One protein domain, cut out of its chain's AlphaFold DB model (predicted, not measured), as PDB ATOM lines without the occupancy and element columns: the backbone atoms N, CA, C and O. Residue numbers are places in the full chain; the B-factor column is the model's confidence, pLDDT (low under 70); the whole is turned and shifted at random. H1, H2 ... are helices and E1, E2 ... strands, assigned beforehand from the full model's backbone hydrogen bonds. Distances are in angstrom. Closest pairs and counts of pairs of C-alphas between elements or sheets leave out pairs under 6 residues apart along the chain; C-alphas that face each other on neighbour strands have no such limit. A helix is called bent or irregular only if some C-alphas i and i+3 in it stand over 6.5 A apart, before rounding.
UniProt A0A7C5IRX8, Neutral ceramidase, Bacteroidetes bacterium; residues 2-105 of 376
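AT A GLANCE: This is residues 2 to 105 of the 376 residues of the protein "Neutral ceramidase" of Bacteroidetes bacterium (UniProt A0A7C5IRX8). A long helix, H2, makes the long axis and crosses a shorter helix, H1; both helices lie over one face of a small ribbon of two parallel strands, E1 and E2, whose other face is bare. A small hairpin of two short strands, E3 and E4, lies at one end of the long axis, and residues 99 to 105 stick out at the other. The printed part has 104 residues, with two named helices and four named strands in the order E1, H1, E2, E3, E4, H2; the class is mixed, helices and strands. The whole is only just compact, close to loose, with a radius of gyration of the C-alphas of 15.0 A, and elongated, with spans of 47 by 27 by 19 A.

HOW THE PARTS SIT: E1, residues 3 to 8, and E2, residues 48 to 53, are parallel neighbours at 17 degrees; N 6 and O 50 are 2.8 A apart and N 52 and O 6 are 2.7 A apart, both within hydrogen-bond range. With H1, residues 25 to 41, they form a strand-helix-strand unit, two parallel neighbour strands with a helix between them along the chain, whose crossover is right-handed. The closest C-alphas of H1 and E2 are those of Ala 31 and Gly 49, 4.8 A apart. E1 and H1 are near each other, with 11 pairs of C-alphas within 10 A. H1 and H2, residues 79 to 103, touch, and their closest C-alphas, those of Ala 30 and Gly 87, are 4.1 A apart. Their lines stand at a steep tilt of 46 degrees, the same way. The closest C-alphas of E1 and H2 are those of Asn 6 and Ala 94, 6.5 A apart. E3, residues 64 to 66, and E4, residues 71 to 73, form an antiparallel hairpin, with N 73 and O 64 2.8 A apart, within hydrogen-bond range. E3 is apart from H2, and E4 is apart from H1. In H1 every O i to N i+4 pair is within hydrogen-bond range, in H2 19 of 21.

IN THESE COORDINATES: E1 begins at C-alpha 3, (9.957, -2.437, 72.132), and measures 16.6 A; E2 measures 16.1 A. H1 begins at C-alpha 25, (-6.646, 7.596, 77.992), and is 25.1 A long. E3 measures 6.4 A and E4 6.6 A. H2 is 37.2 A long and ends at C-alpha 103, (18.459, 4.643, 59.334). It is irregular, but only just: C-alphas 99 and 102 are 7.0 A apart.

THE WHOLE: The two C-alphas farthest apart are those of Lys 68 and Lys 103, at 49.0 A. The printed part has no cut. The link from E1 to H1 is long, with 16 residues; those from E3 to E4 and from E4 to H2 are tight. The mean pLDDT of the printed part is 95.2, and no printed residue is under 70.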
ATOM      1  N   ILE A   2      12.339  -5.392  70.220       91.25
ATOM      2  CA  ILE A   2      11.770  -5.778  71.531       91.25
ATOM      3  C   ILE A   2      10.759  -4.762  72.084       91.25
ATOM      4  O   ILE A   2       9.864  -5.135  72.833       91.25
ATOM      5  N   GLY A   3      10.861  -3.493  71.687       94.88
ATOM      6  CA  GLY A   3       9.957  -2.437  72.132       94.88
ATOM      7  C   GLY A   3      10.360  -1.065  71.599       94.88
ATOM      8  O   GLY A   3      11.391  -0.935  70.934       94.88
ATOM      9  N   ALA A   4       9.548  -0.059  71.908       95.75
ATOM     10  CA  ALA A   4       9.823   1.350  71.664       95.75
ATOM     11  C   ALA A   4       9.234   2.213  72.787       95.75
ATOM     12  O   ALA A   4       8.170   1.904  73.325       95.75
ATOM     13  N   ILE A   5       9.914   3.317  73.105       97.06
ATOM     14  CA  ILE A   5       9.414   4.342  74.024       97.06
ATOM     15  C   ILE A   5       9.309   5.662  73.258       97.06
ATOM     16  O   ILE A   5      10.287   6.136  72.680       97.06
ATOM     17  N   ASN A   6       8.118   6.253  73.243       97.38
ATOM     18  CA  ASN A   6       7.834   7.536  72.617       97.38
ATOM     19  C   ASN A   6       7.607   8.606  73.691       97.38
ATOM     20  O   ASN A   6       6.745   8.439  74.550       97.38
ATOM     21  N   TRP A   7       8.346   9.713  73.630       97.25
ATOM     22  CA  TRP A   7       8.111  10.880  74.484       97.25
ATOM     23  C   TRP A   7       7.403  11.974  73.693       97.25
ATOM     24  O   TRP A   7       7.963  12.529  72.748       97.25
ATOM     25  N   PHE A   8       6.199  12.333  74.130       97.44
ATOM     26  CA  PHE A   8       5.430  13.435  73.556       97.44
ATOM     27  C   PHE A   8       4.605  14.133  74.639       97.44
ATOM     28  O   PHE A   8       3.987  13.474  75.477       97.44
ATOM     29  N   GLY A   9       4.621  15.465  74.651       97.25
ATOM     30  CA  GLY A   9       3.952  16.272  75.672       97.25
ATOM     31  C   GLY A   9       2.503  16.577  75.312       97.25
ATOM     32  O   GLY A   9       2.259  17.438  74.476       97.25
ATOM     33  N   VAL A  10       1.557  15.878  75.941       97.88
ATOM     34  CA  VAL A  10       0.115  16.170  75.881       97.88
ATOM     35  C   VAL A  10      -0.569  15.534  77.089       97.88
ATOM     36  O   VAL A  10      -0.272  14.385  77.426       97.88
ATOM     37  N   HIS A  11      -1.478  16.248  77.753       97.44
ATOM     38  CA  HIS A  11      -2.222  15.668  78.870       97.44
ATOM     39  C   HIS A  11      -3.023  14.427  78.444       97.44
ATOM     40  O   HIS A  11      -3.632  14.365  77.373       97.44
ATOM     41  N   THR A  12      -3.059  13.436  79.333       97.06
ATOM     42  CA  THR A  12      -3.935  12.259  79.244       97.06
ATOM     43  C   THR A  12      -5.300  12.590  79.844       97.06
ATOM     44  O   THR A  12      -5.677  12.060  80.887       97.06
ATOM     45  N   THR A  13      -5.983  13.552  79.223       96.38
ATOM     46  CA  THR A  13      -7.277  14.109  79.655       96.38
ATOM     47  C   THR A  13      -8.308  14.103  78.524       96.38
ATOM     48  O   THR A  13      -9.221  14.926  78.501       96.38
ATOM     49  N   SER A  14      -8.180  13.199  77.545       96.88
ATOM     50  CA  SER A  14      -9.211  13.040  76.510       96.88
ATOM     51  C   SER A  14     -10.526  12.486  77.075       96.88
ATOM     52  O   SER A  14     -11.584  12.722  76.490       96.88
ATOM     53  N   ILE A  15     -10.454  11.763  78.193       95.62
ATOM     54  CA  ILE A  15     -11.586  11.244  78.956       95.62
ATOM     55  C   ILE A  15     -11.813  12.119  80.193       95.62
ATOM     56  O   ILE A  15     -10.911  12.299  81.013       95.62
ATOM     57  N   HIS A  16     -13.023  12.669  80.336       92.56
ATOM     58  CA  HIS A  16     -13.343  13.652  81.375       92.56
ATOM     59  C   HIS A  16     -13.733  13.008  82.719       92.56
ATOM     60  O   HIS A  16     -13.875  11.793  82.869       92.56
ATOM     61  N   ASN A  17     -13.917  13.857  83.735       88.94
ATOM     62  CA  ASN A  17     -14.176  13.468  85.128       88.94
ATOM     63  C   ASN A  17     -15.582  12.880  85.402       88.94
ATOM     64  O   ASN A  17     -15.859  12.449  86.529       88.94
ATOM     65  N   ASP A  18     -16.470  12.873  84.404       89.50
ATOM     66  CA  ASP A  18     -17.766  12.190  84.443       89.50
ATOM     67  C   ASP A  18     -17.644  10.687  84.136       89.50
ATOM     68  O   ASP A  18     -18.552   9.923  84.473       89.50
ATOM     69  N   ASN A  19     -16.503  10.235  83.603       92.50
ATOM     70  CA  ASN A  19     -16.189   8.819  83.462       92.50
ATOM     71  C   ASN A  19     -16.018   8.130  84.834       92.50
ATOM     72  O   ASN A  19     -15.478   8.684  85.796       92.50
ATOM     73  N   ARG A  20     -16.490   6.881  84.922       93.12
ATOM     74  CA  ARG A  20     -16.428   6.032  86.126       93.12
ATOM     75  C   ARG A  20     -15.628   4.745  85.922       93.12
ATOM     76  O   ARG A  20     -15.474   3.981  86.869       93.12
ATOM     77  N   SER A  21     -15.117   4.516  84.715       93.19
ATOM     78  CA  SER A  21     -14.360   3.317  84.364       93.19
ATOM     79  C   SER A  21     -12.860   3.579  84.390       93.19
ATOM     80  O   SER A  21     -12.402   4.654  84.002       93.19
ATOM     81  N   ILE A  22     -12.080   2.572  84.784       95.25
ATOM     82  CA  ILE A  22     -10.624   2.609  84.619       95.25
ATOM     83  C   ILE A  22     -10.311   2.761  83.128       95.25
ATOM     84  O   ILE A  22     -10.894   2.077  82.285       95.25
ATOM     85  N   CYS A  23      -9.399   3.671  82.802       95.31
ATOM     86  CA  CYS A  23      -8.940   3.882  81.442       95.31
ATOM     87  C   CYS A  23      -7.489   4.371  81.433       95.31
ATOM     88  O   CYS A  23      -6.994   4.964  82.386       95.31
ATOM     89  N   TRP A  24      -6.832   4.109  80.316       95.88
ATOM     90  CA  TRP A  24      -5.461   4.491  79.977       95.88
ATOM     91  C   TRP A  24      -5.364   5.727  79.060       95.88
ATOM     92  O   TRP A  24      -4.279   6.077  78.598       95.88
ATOM     93  N   ASP A  25      -6.506   6.380  78.806       98.38
ATOM     94  CA  ASP A  25      -6.646   7.596  77.992       98.38
ATOM     95  C   ASP A  25      -5.939   7.515  76.614       98.38
ATOM     96  O   ASP A  25      -5.778   6.434  76.043       98.38
ATOM     97  N   ASN A  26      -5.570   8.655  76.027       98.38
ATOM     98  CA  ASN A  26      -5.025   8.754  74.677       98.38
ATOM     99  C   ASN A  26      -3.668   8.040  74.499       98.38
ATOM    100  O   ASN A  26      -3.469   7.371  73.485       98.38
ATOM    101  N   LYS A  27      -2.764   8.103  75.483       98.56
ATOM    102  CA  LYS A  27      -1.453   7.430  75.426       98.56
ATOM    103  C   LYS A  27      -1.565   5.909  75.496       98.56
ATOM    104  O   LYS A  27      -0.811   5.225  74.811       98.56
ATOM    105  N   GLY A  28      -2.530   5.381  76.251       98.38
ATOM    106  CA  GLY A  28      -2.827   3.950  76.263       98.38
ATOM    107  C   GLY A  28      -3.327   3.439  74.916       98.38
ATOM    108  O   GLY A  28      -2.851   2.421  74.427       98.38
ATOM    109  N   TYR A  29      -4.217   4.192  74.260       98.50
ATOM    110  CA  TYR A  29      -4.628   3.867  72.890       98.50
ATOM    111  C   TYR A  29      -3.460   3.931  71.899       98.50
ATOM    112  O   TYR A  29      -3.367   3.075  71.025       98.50
ATOM    113  N   ALA A  30      -2.556   4.906  72.033       98.75
ATOM    114  CA  ALA A  30      -1.365   4.990  71.185       98.75
ATOM    115  C   ALA A  30      -0.454   3.756  71.341       98.75
ATOM    116  O   ALA A  30       0.006   3.205  70.338       98.75
ATOM    117  N   ALA A  31      -0.244   3.304  72.583       98.44
ATOM    118  CA  ALA A  31       0.485   2.077  72.901       98.44
ATOM    119  C   ALA A  31      -0.160   0.850  72.240       98.44
ATOM    120  O   ALA A  31       0.502   0.156  71.471       98.44
ATOM    121  N   ASP A  32      -1.464   0.653  72.450       98.06
ATOM    122  CA  ASP A  32      -2.229  -0.461  71.876       98.06
ATOM    123  C   ASP A  32      -2.159  -0.493  70.342       98.06
ATOM    124  O   ASP A  32      -1.974  -1.556  69.746       98.06
ATOM    125  N   TYR A  33      -2.256   0.667  69.684       98.31
ATOM    126  CA  TYR A  33      -2.124   0.748  68.229       98.31
ATOM    127  C   TYR A  33      -0.735   0.333  67.747       98.31
ATOM    128  O   TYR A  33      -0.644  -0.482  66.828       98.31
ATOM    129  N   LEU A  34       0.330   0.836  68.381       97.62
ATOM    130  CA  LEU A  34       1.700   0.500  67.997       97.62
ATOM    131  C   LEU A  34       2.006  -0.984  68.234       97.62
ATOM    132  O   LEU A  34       2.579  -1.645  67.370       97.62
ATOM    133  N   GLU A  35       1.599  -1.523  69.382       97.38
ATOM    134  CA  GLU A  35       1.813  -2.928  69.729       97.38
ATOM    135  C   GLU A  35       1.115  -3.863  68.744       97.38
ATOM    136  O   GLU A  35       1.745  -4.779  68.214       97.38
ATOM    137  N   ARG A  36      -0.162  -3.603  68.434       96.00
ATOM    138  CA  ARG A  36      -0.920  -4.412  67.471       96.00
ATOM    139  C   ARG A  36      -0.358  -4.317  66.061       96.00
ATOM    140  O   ARG A  36      -0.364  -5.321  65.350       96.00
ATOM    141  N   ASP A  37       0.084  -3.136  65.635       95.44
ATOM    142  CA  ASP A  37       0.667  -2.953  64.306       95.44
ATOM    143  C   ASP A  37       1.982  -3.736  64.162       95.44
ATOM    144  O   ASP A  37       2.113  -4.586  63.276       95.44
ATOM    145  N   VAL A  38       2.910  -3.586  65.112       93.69
ATOM    146  CA  VAL A  38       4.185  -4.323  65.089       93.69
ATOM    147  C   VAL A  38       3.972  -5.833  65.233       93.69
ATOM    148  O   VAL A  38       4.634  -6.615  64.547       93.69
ATOM    149  N   GLN A  39       3.033  -6.279  66.072       94.00
ATOM    150  CA  GLN A  39       2.703  -7.704  66.205       94.00
ATOM    151  C   GLN A  39       2.194  -8.295  64.885       94.00
ATOM    152  O   GLN A  39       2.620  -9.390  64.509       94.00
ATOM    153  N   LYS A  40       1.350  -7.576  64.131       94.06
ATOM    154  CA  LYS A  40       0.896  -8.022  62.800       94.06
ATOM    155  C   LYS A  40       2.059  -8.173  61.822       94.06
ATOM    156  O   LYS A  40       2.132  -9.170  61.111       94.06
ATOM    157  N   GLN A  41       2.993  -7.223  61.823       91.19
ATOM    158  CA  GLN A  41       4.157  -7.239  60.931       91.19
ATOM    159  C   GLN A  41       5.194  -8.311  61.300       91.19
ATOM    160  O   GLN A  41       6.001  -8.717  60.468       91.19
ATOM    161  N   THR A  42       5.195  -8.779  62.550       91.00
ATOM    162  CA  THR A  42       6.213  -9.697  63.085       91.00
ATOM    163  C   THR A  42       5.688 -11.105  63.366       91.00
ATOM    164  O   THR A  42       6.352 -11.875  64.062       91.00
ATOM    165  N   ASN A  43       4.529 -11.462  62.798       91.00
ATOM    166  CA  ASN A  43       3.861 -12.752  62.996       91.00
ATOM    167  C   ASN A  43       3.593 -13.064  64.483       91.00
ATOM    168  O   ASN A  43       3.888 -14.153  64.973       91.00
ATOM    169  N   GLY A  44       3.083 -12.071  65.215       89.19
ATOM    170  CA  GLY A  44       2.656 -12.197  66.609       89.19
ATOM    171  C   GLY A  44       3.777 -12.147  67.649       89.19
ATOM    172  O   GLY A  44       3.537 -12.494  68.804       89.19
ATOM    173  N   LYS A  45       5.000 -11.733  67.288       91.50
ATOM    174  CA  LYS A  45       6.079 -11.581  68.277       91.50
ATOM    175  C   LYS A  45       5.742 -10.481  69.282       91.50
ATOM    176  O   LYS A  45       5.287  -9.405  68.904       91.50
ATOM    177  N   ALA A  46       6.017 -10.754  70.557       93.44
ATOM    178  CA  ALA A  46       5.822  -9.794  71.637       93.44
ATOM    179  C   ALA A  46       6.597  -8.490  71.378       93.44
ATOM    180  O   ALA A  46       7.752  -8.511  70.944       93.44
ATOM    181  N   PHE A  47       5.947  -7.365  71.664       95.94
ATOM    182  CA  PHE A  47       6.482  -6.021  71.491       95.94
ATOM    183  C   PHE A  47       5.894  -5.106  72.566       95.94
ATOM    184  O   PHE A  47       4.695  -5.181  72.817       95.94
ATOM    185  N   LEU A  48       6.732  -4.262  73.174       96.81
ATOM    186  CA  LEU A  48       6.318  -3.261  74.161       96.81
ATOM    187  C   LEU A  48       6.255  -1.867  73.522       96.81
ATOM    188  O   LEU A  48       7.288  -1.339  73.104       96.81
ATOM    189  N   GLY A  49       5.073  -1.256  73.489       97.00
ATOM    190  CA  GLY A  49       4.875   0.122  73.046       97.00
ATOM    191  C   GLY A  49       4.612   1.039  74.234       97.00
ATOM    192  O   GLY A  49       3.512   1.062  74.770       97.00
ATOM    193  N   ALA A  50       5.593   1.842  74.641       98.06
ATOM    194  CA  ALA A  50       5.415   2.792  75.737       98.06
ATOM    195  C   ALA A  50       5.285   4.226  75.211       98.06
ATOM    196  O   ALA A  50       6.141   4.708  74.474       98.06
ATOM    197  N   PHE A  51       4.245   4.942  75.639       98.44
ATOM    198  CA  PHE A  51       4.066   6.368  75.353       98.44
ATOM    199  C   PHE A  51       4.241   7.159  76.646       98.44
ATOM    200  O   PHE A  51       3.322   7.294  77.450       98.44
ATOM    201  N   ALA A  52       5.450   7.665  76.849       97.88
ATOM    202  CA  ALA A  52       5.820   8.475  77.994       97.88
ATOM    203  C   ALA A  52       5.327   9.924  77.843       97.88
ATOM    204  O   ALA A  52       5.087  10.436  76.738       97.88
ATOM    205  N   GLN A  53       5.180  10.601  78.980       97.81
ATOM    206  CA  GLN A  53       4.896  12.029  78.996       97.81
ATOM    207  C   GLN A  53       6.143  12.841  78.646       97.81
ATOM    208  O   GLN A  53       7.235  12.594  79.154       97.81
ATOM    209  N   GLY A  54       5.957  13.830  77.774       97.12
ATOM    210  CA  GLY A  54       6.885  14.944  77.599       97.12
ATOM    211  C   GLY A  54       6.424  16.174  78.383       97.12
ATOM    212  O   GLY A  54       5.566  16.092  79.256       97.12
ATOM    213  N   ILE A  55       6.970  17.340  78.037       98.12
ATOM    214  CA  ILE A  55       6.561  18.638  78.599       98.12
ATOM    215  C   ILE A  55       5.092  18.902  78.234       98.12
ATOM    216  O   ILE A  55       4.802  19.184  77.075       98.12
ATOM    217  N   ALA A  56       4.185  18.768  79.203       97.38
ATOM    218  CA  ALA A  56       2.743  18.774  78.954       97.38
ATOM    219  C   ALA A  56       1.946  19.716  79.864       97.38
ATOM    220  O   ALA A  56       0.743  19.810  79.673       97.38
ATOM    221  N   GLY A  57       2.567  20.421  80.818       97.31
ATOM    222  CA  GLY A  57       1.858  21.125  81.897       97.31
ATOM    223  C   GLY A  57       0.847  22.189  81.443       97.31
ATOM    224  O   GLY A  57      -0.051  22.534  82.190       97.31
ATOM    225  N   ASP A  58       0.942  22.685  80.219       97.12
ATOM    226  CA  ASP A  58       0.008  23.637  79.604       97.12
ATOM    227  C   ASP A  58      -0.514  23.142  78.239       97.12
ATOM    228  O   ASP A  58      -0.952  23.936  77.406       97.12
ATOM    229  N   VAL A  59      -0.462  21.826  77.987       97.44
ATOM    230  CA  VAL A  59      -0.819  21.208  76.699       97.44
ATOM    231  C   VAL A  59      -2.014  20.276  76.846       97.44
ATOM    232  O   VAL A  59      -1.934  19.237  77.500       97.44
ATOM    233  N   THR A  60      -3.103  20.609  76.164       96.12
ATOM    234  CA  THR A  60      -4.365  19.865  76.194       96.12
ATOM    235  C   THR A  60      -4.621  19.086  74.892       96.12
ATOM    236  O   THR A  60      -4.315  19.595  73.809       96.12
ATOM    237  N   PRO A  61      -5.221  17.877  74.946       96.94
ATOM    238  CA  PRO A  61      -5.750  17.198  73.759       96.94
ATOM    239  C   PRO A  61      -7.103  17.773  73.276       96.94
ATOM    240  O   PRO A  61      -7.581  17.412  72.196       96.94
ATOM    241  N   ASN A  62      -7.739  18.642  74.064       96.62
ATOM    242  CA  ASN A  62      -9.106  19.122  73.901       96.62
ATOM    243  C   ASN A  62      -9.134  20.561  73.361       96.62
ATOM    244  O   ASN A  62      -8.562  21.481  73.936       96.62
ATOM    245  N   HIS A  63      -9.843  20.780  72.254       95.38
ATOM    246  CA  HIS A  63      -9.829  22.055  71.518       95.38
ATOM    247  C   HIS A  63     -11.220  22.523  71.056       95.38
ATOM    248  O   HIS A  63     -11.341  23.568  70.421       95.38
ATOM    249  N   VAL A  64     -12.285  21.786  71.388       95.75
ATOM    250  CA  VAL A  64     -13.673  22.125  71.048       95.75
ATOM    251  C   VAL A  64     -14.453  22.459  72.317       95.75
ATOM    252  O   VAL A  64     -14.534  21.648  73.233       95.75
ATOM    253  N   TRP A  65     -15.072  23.641  72.370       94.81
ATOM    254  CA  TRP A  65     -15.919  24.039  73.499       94.81
ATOM    255  C   TRP A  65     -17.274  23.320  73.475       94.81
ATOM    256  O   TRP A  65     -18.059  23.482  72.536       94.81
ATOM    257  N   ASP A  66     -17.598  22.584  74.540       92.06
ATOM    258  CA  ASP A  66     -18.916  21.985  74.721       92.06
ATOM    259  C   ASP A  66     -19.853  22.931  75.483       92.06
ATOM    260  O   ASP A  66     -19.724  23.150  76.689       92.06
ATOM    261  N   ARG A  67     -20.862  23.475  74.794       89.81
ATOM    262  CA  ARG A  67     -21.837  24.391  75.413       89.81
ATOM    263  C   ARG A  67     -22.706  23.727  76.486       89.81
ATOM    264  O   ARG A  67     -23.171  24.435  77.379       89.81
ATOM    265  N   LYS A  68     -22.965  22.416  76.388       87.62
ATOM    266  CA  LYS A  68     -23.819  21.676  77.329       87.62
ATOM    267  C   LYS A  68     -23.033  21.304  78.580       87.62
ATOM    268  O   LYS A  68     -23.481  21.611  79.681       87.62
ATOM    269  N   LYS A  69     -21.859  20.692  78.402       84.06
ATOM    270  CA  LYS A  69     -20.990  20.269  79.510       84.06
ATOM    271  C   LYS A  69     -20.212  21.432  80.143       84.06
ATOM    272  O   LYS A  69     -19.829  21.345  81.302       84.06
ATOM    273  N   LYS A  70     -20.066  22.554  79.423       87.81
ATOM    274  CA  LYS A  70     -19.318  23.760  79.831       87.81
ATOM    275  C   LYS A  70     -17.837  23.482  80.105       87.81
ATOM    276  O   LYS A  70     -17.259  24.072  81.018       87.81
ATOM    277  N   TRP A  71     -17.245  22.614  79.291       89.81
ATOM    278  CA  TRP A  71     -15.814  22.341  79.285       89.81
ATOM    279  C   TRP A  71     -15.286  22.133  77.861       89.81
ATOM    280  O   TRP A  71     -16.058  21.958  76.914       89.81
ATOM    281  N   MET A  72     -13.966  22.173  77.706       93.69
ATOM    282  CA  MET A  72     -13.270  21.827  76.463       93.69
ATOM    283  C   MET A  72     -13.233  20.310  76.283       93.69
ATOM    284  O   MET A  72     -12.971  19.611  77.245       93.69
ATOM    285  N   ARG A  73     -13.451  19.816  75.062       94.12
ATOM    286  CA  ARG A  73     -13.349  18.400  74.670       94.12
ATOM    287  C   ARG A  73     -12.646  18.237  73.317       94.12
ATOM    288  O   ARG A  73     -12.358  19.222  72.631       94.12
ATOM    289  N   GLY A  74     -12.397  16.999  72.899       95.38
ATOM    290  CA  GLY A  74     -12.030  16.681  71.518       95.38
ATOM    291  C   GLY A  74     -13.207  16.858  70.542       95.38
ATOM    292  O   GLY A  74     -14.303  17.261  70.945       95.38
ATOM    293  N   PRO A  75     -13.025  16.572  69.243       96.25
ATOM    294  CA  PRO A  75     -14.035  16.843  68.216       96.25
ATOM    295  C   PRO A  75     -15.340  16.055  68.395       96.25
ATOM    296  O   PRO A  75     -16.407  16.539  68.009       96.25
ATOM    297  N   PHE A  76     -15.297  14.887  69.034       96.12
ATOM    298  CA  PHE A  76     -16.455  14.022  69.244       96.12
ATOM    299  C   PHE A  76     -17.143  14.276  70.587       96.12
ATOM    300  O   PHE A  76     -16.530  14.754  71.541       96.12
ATOM    301  N   MET A  77     -18.431  13.926  70.665       93.38
ATOM    302  CA  MET A  77     -19.176  13.895  71.932       93.38
ATOM    303  C   MET A  77     -18.784  12.701  72.814       93.38
ATOM    304  O   MET A  77     -18.965  12.763  74.026       93.38
ATOM    305  N   ASP A  78     -18.290  11.621  72.200       94.75
ATOM    306  CA  ASP A  78     -17.747  10.452  72.893       94.75
ATOM    307  C   ASP A  78     -16.272  10.689  73.238       94.75
ATOM    308  O   ASP A  78     -15.409  10.781  72.360       94.75
ATOM    309  N   ASP A  79     -15.987  10.747  74.530       95.62
ATOM    310  CA  ASP A  79     -14.647  10.892  75.084       95.62
ATOM    311  C   ASP A  79     -13.707   9.757  74.673       95.62
ATOM    312  O   ASP A  79     -12.538   9.991  74.371       95.62
ATOM    313  N   PHE A  80     -14.210   8.524  74.569       97.62
ATOM    314  CA  PHE A  80     -13.382   7.410  74.120       97.62
ATOM    315  C   PHE A  80     -13.049   7.525  72.631       97.62
ATOM    316  O   PHE A  80     -11.960   7.127  72.219       97.62
ATOM    317  N   ALA A  81     -13.935   8.100  71.814       97.94
ATOM    318  CA  ALA A  81     -13.617   8.427  70.426       97.94
ATOM    319  C   ALA A  81     -12.542   9.521  70.341       97.94
ATOM    320  O   ALA A  81     -11.646   9.420  69.504       97.94
ATOM    321  N   ASN A  82     -12.581  10.515  71.234       97.75
ATOM    322  CA  ASN A  82     -11.533  11.536  71.335       97.75
ATOM    323  C   ASN A  82     -10.187  10.933  71.762       97.75
ATOM    324  O   ASN A  82      -9.168  11.218  71.133       97.75
ATOM    325  N   ALA A  83     -10.186  10.056  72.770       98.31
ATOM    326  CA  ALA A  83      -8.988   9.363  73.233       98.31
ATOM    327  C   ALA A  83      -8.383   8.470  72.138       98.31
ATOM    328  O   ALA A  83      -7.177   8.519  71.910       98.31
ATOM    329  N   ARG A  84      -9.218   7.727  71.396       98.56
ATOM    330  CA  ARG A  84      -8.792   6.940  70.224       98.56
ATOM    331  C   ARG A  84      -8.217   7.817  69.116       98.56
ATOM    332  O   ARG A  84      -7.187   7.475  68.550       98.56
ATOM    333  N   LEU A  85      -8.850   8.950  68.805       98.50
ATOM    334  CA  LEU A  85      -8.342   9.870  67.785       98.50
ATOM    335  C   LEU A  85      -6.971  10.427  68.174       98.50
ATOM    336  O   LEU A  85      -6.039  10.348  67.380       98.50
ATOM    337  N   ASN A  86      -6.846  10.975  69.382       98.50
ATOM    338  CA  ASN A  86      -5.584  11.541  69.843       98.50
ATOM    339  C   ASN A  86      -4.493  10.459  69.951       98.50
ATOM    340  O   ASN A  86      -3.373  10.670  69.489       98.50
ATOM    341  N   GLY A  87      -4.839   9.275  70.466       98.62
ATOM    342  CA  GLY A  87      -3.937   8.128  70.514       98.62
ATOM    343  C   GLY A  87      -3.474   7.676  69.130       98.62
ATOM    344  O   GLY A  87      -2.291   7.413  68.938       98.62
ATOM    345  N   ARG A  88      -4.367   7.672  68.131       98.62
ATOM    346  CA  ARG A  88      -4.020   7.357  66.738       98.62
ATOM    347  C   ARG A  88      -3.020   8.359  66.162       98.62
ATOM    348  O   ARG A  88      -2.059   7.928  65.541       98.62
ATOM    349  N   LEU A  89      -3.201   9.657  66.406       98.19
ATOM    350  CA  LEU A  89      -2.258  10.689  65.947       98.19
ATOM    351  C   LEU A  89      -0.863  10.505  66.566       98.19
ATOM    352  O   LEU A  89       0.144  10.605  65.869       98.19
ATOM    353  N   GLN A  90      -0.795  10.200  67.867       98.56
ATOM    354  CA  GLN A  90       0.473   9.887  68.537       98.56
ATOM    355  C   GLN A  90       1.119   8.625  67.939       98.56
ATOM    356  O   GLN A  90       2.314   8.628  67.641       98.56
ATOM    357  N   TYR A  91       0.328   7.571  67.728       98.38
ATOM    358  CA  TYR A  91       0.770   6.321  67.110       98.38
ATOM    359  C   TYR A  91       1.307   6.524  65.690       98.38
ATOM    360  O   TYR A  91       2.408   6.067  65.414       98.38
ATOM    361  N   GLU A  92       0.584   7.219  64.809       98.25
ATOM    362  CA  GLU A  92       0.970   7.395  63.400       98.25
ATOM    363  C   GLU A  92       2.355   8.050  63.285       98.25
ATOM    364  O   GLU A  92       3.211   7.593  62.526       98.25
ATOM    365  N   HIS A  93       2.623   9.068  64.108       97.31
ATOM    366  CA  HIS A  93       3.943   9.688  64.171       97.31
ATOM    367  C   HIS A  93       5.002   8.780  64.802       97.31
ATOM    368  O   HIS A  93       6.130   8.726  64.309       97.31
ATOM    369  N   ALA A  94       4.670   8.064  65.879       97.12
ATOM    370  CA  ALA A  94       5.603   7.147  66.525       97.12
ATOM    371  C   ALA A  94       5.994   5.977  65.607       97.12
ATOM    372  O   ALA A  94       7.174   5.644  65.538       97.12
ATOM    373  N   ALA A  95       5.035   5.404  64.879       95.88
ATOM    374  CA  ALA A  95       5.245   4.346  63.899       95.88
ATOM    375  C   ALA A  95       6.135   4.835  62.752       95.88
ATOM    376  O   ALA A  95       7.147   4.204  62.463       95.88
ATOM    377  N   ALA A  96       5.858   6.022  62.197       94.94
ATOM    378  CA  ALA A  96       6.711   6.621  61.172       94.94
ATOM    379  C   ALA A  96       8.161   6.810  61.662       94.94
ATOM    380  O   ALA A  96       9.109   6.440  60.971       94.94
ATOM    381  N   ILE A  97       8.359   7.338  62.876       94.94
ATOM    382  CA  ILE A  97       9.699   7.481  63.471       94.94
ATOM    383  C   ILE A  97      10.364   6.110  63.655       94.94
ATOM    384  O   ILE A  97      11.543   5.949  63.344       94.94
ATOM    385  N   TYR A  98       9.618   5.126  64.152       92.88
ATOM    386  CA  TYR A  98      10.113   3.780  64.425       92.88
ATOM    387  C   TYR A  98      10.523   3.030  63.150       92.88
ATOM    388  O   TYR A  98      11.579   2.396  63.128       92.88
ATOM    389  N   ASP A  99       9.761   3.154  62.065       91.62
ATOM    390  CA  ASP A  99      10.090   2.541  60.774       91.62
ATOM    391  C   ASP A  99      11.360   3.137  60.159       91.62
ATOM    392  O   ASP A  99      12.166   2.428  59.549       91.62
ATOM    393  N   HIS A 100      11.589   4.433  60.384       91.94
ATOM    394  CA  HIS A 100      12.812   5.115  59.974       91.94
ATOM    395  C   HIS A 100      13.992   4.914  60.936       91.94
ATOM    396  O   HIS A 100      15.124   5.225  60.562       91.94
ATOM    397  N   ALA A 101      13.778   4.351  62.132       90.06
ATOM    398  CA  ALA A 101      14.802   4.265  63.174       90.06
ATOM    399  C   ALA A 101      16.034   3.445  62.757       90.06
ATOM    400  O   ALA A 101      17.138   3.763  63.180       90.06
ATOM    401  N   ALA A 102      15.881   2.453  61.870       84.94
ATOM    402  CA  ALA A 102      17.008   1.666  61.350       84.94
ATOM    403  C   ALA A 102      18.011   2.488  60.513       84.94
ATOM    404  O   ALA A 102      19.134   2.049  60.302       84.94
ATOM    405  N   LYS A 103      17.597   3.659  60.013       89.81
ATOM    406  CA  LYS A 103      18.459   4.643  59.334       89.81
ATOM    407  C   LYS A 103      18.737   5.865  60.217       89.81
ATOM    408  O   LYS A 103      19.288   6.852  59.737       89.81
ATOM    409  N   GLY A 104      18.251   5.836  61.455       88.12
ATOM    410  CA  GLY A 104      18.401   6.907  62.422       88.12
ATOM    411  C   GLY A 104      19.747   6.851  63.133       88.12
ATOM    412  O   GLY A 104      20.620   6.050  62.812       88.12
ATOM    413  N   HIS A 105      19.886   7.730  64.119       91.25
ATOM    414  CA  HIS A 105      21.031   7.742  65.018       91.25
ATOM    415  C   HIS A 105      20.998   6.512  65.928       91.25
ATOM    416  O   HIS A 105      20.035   6.328  66.679       91.25
TER     417      HIS A 105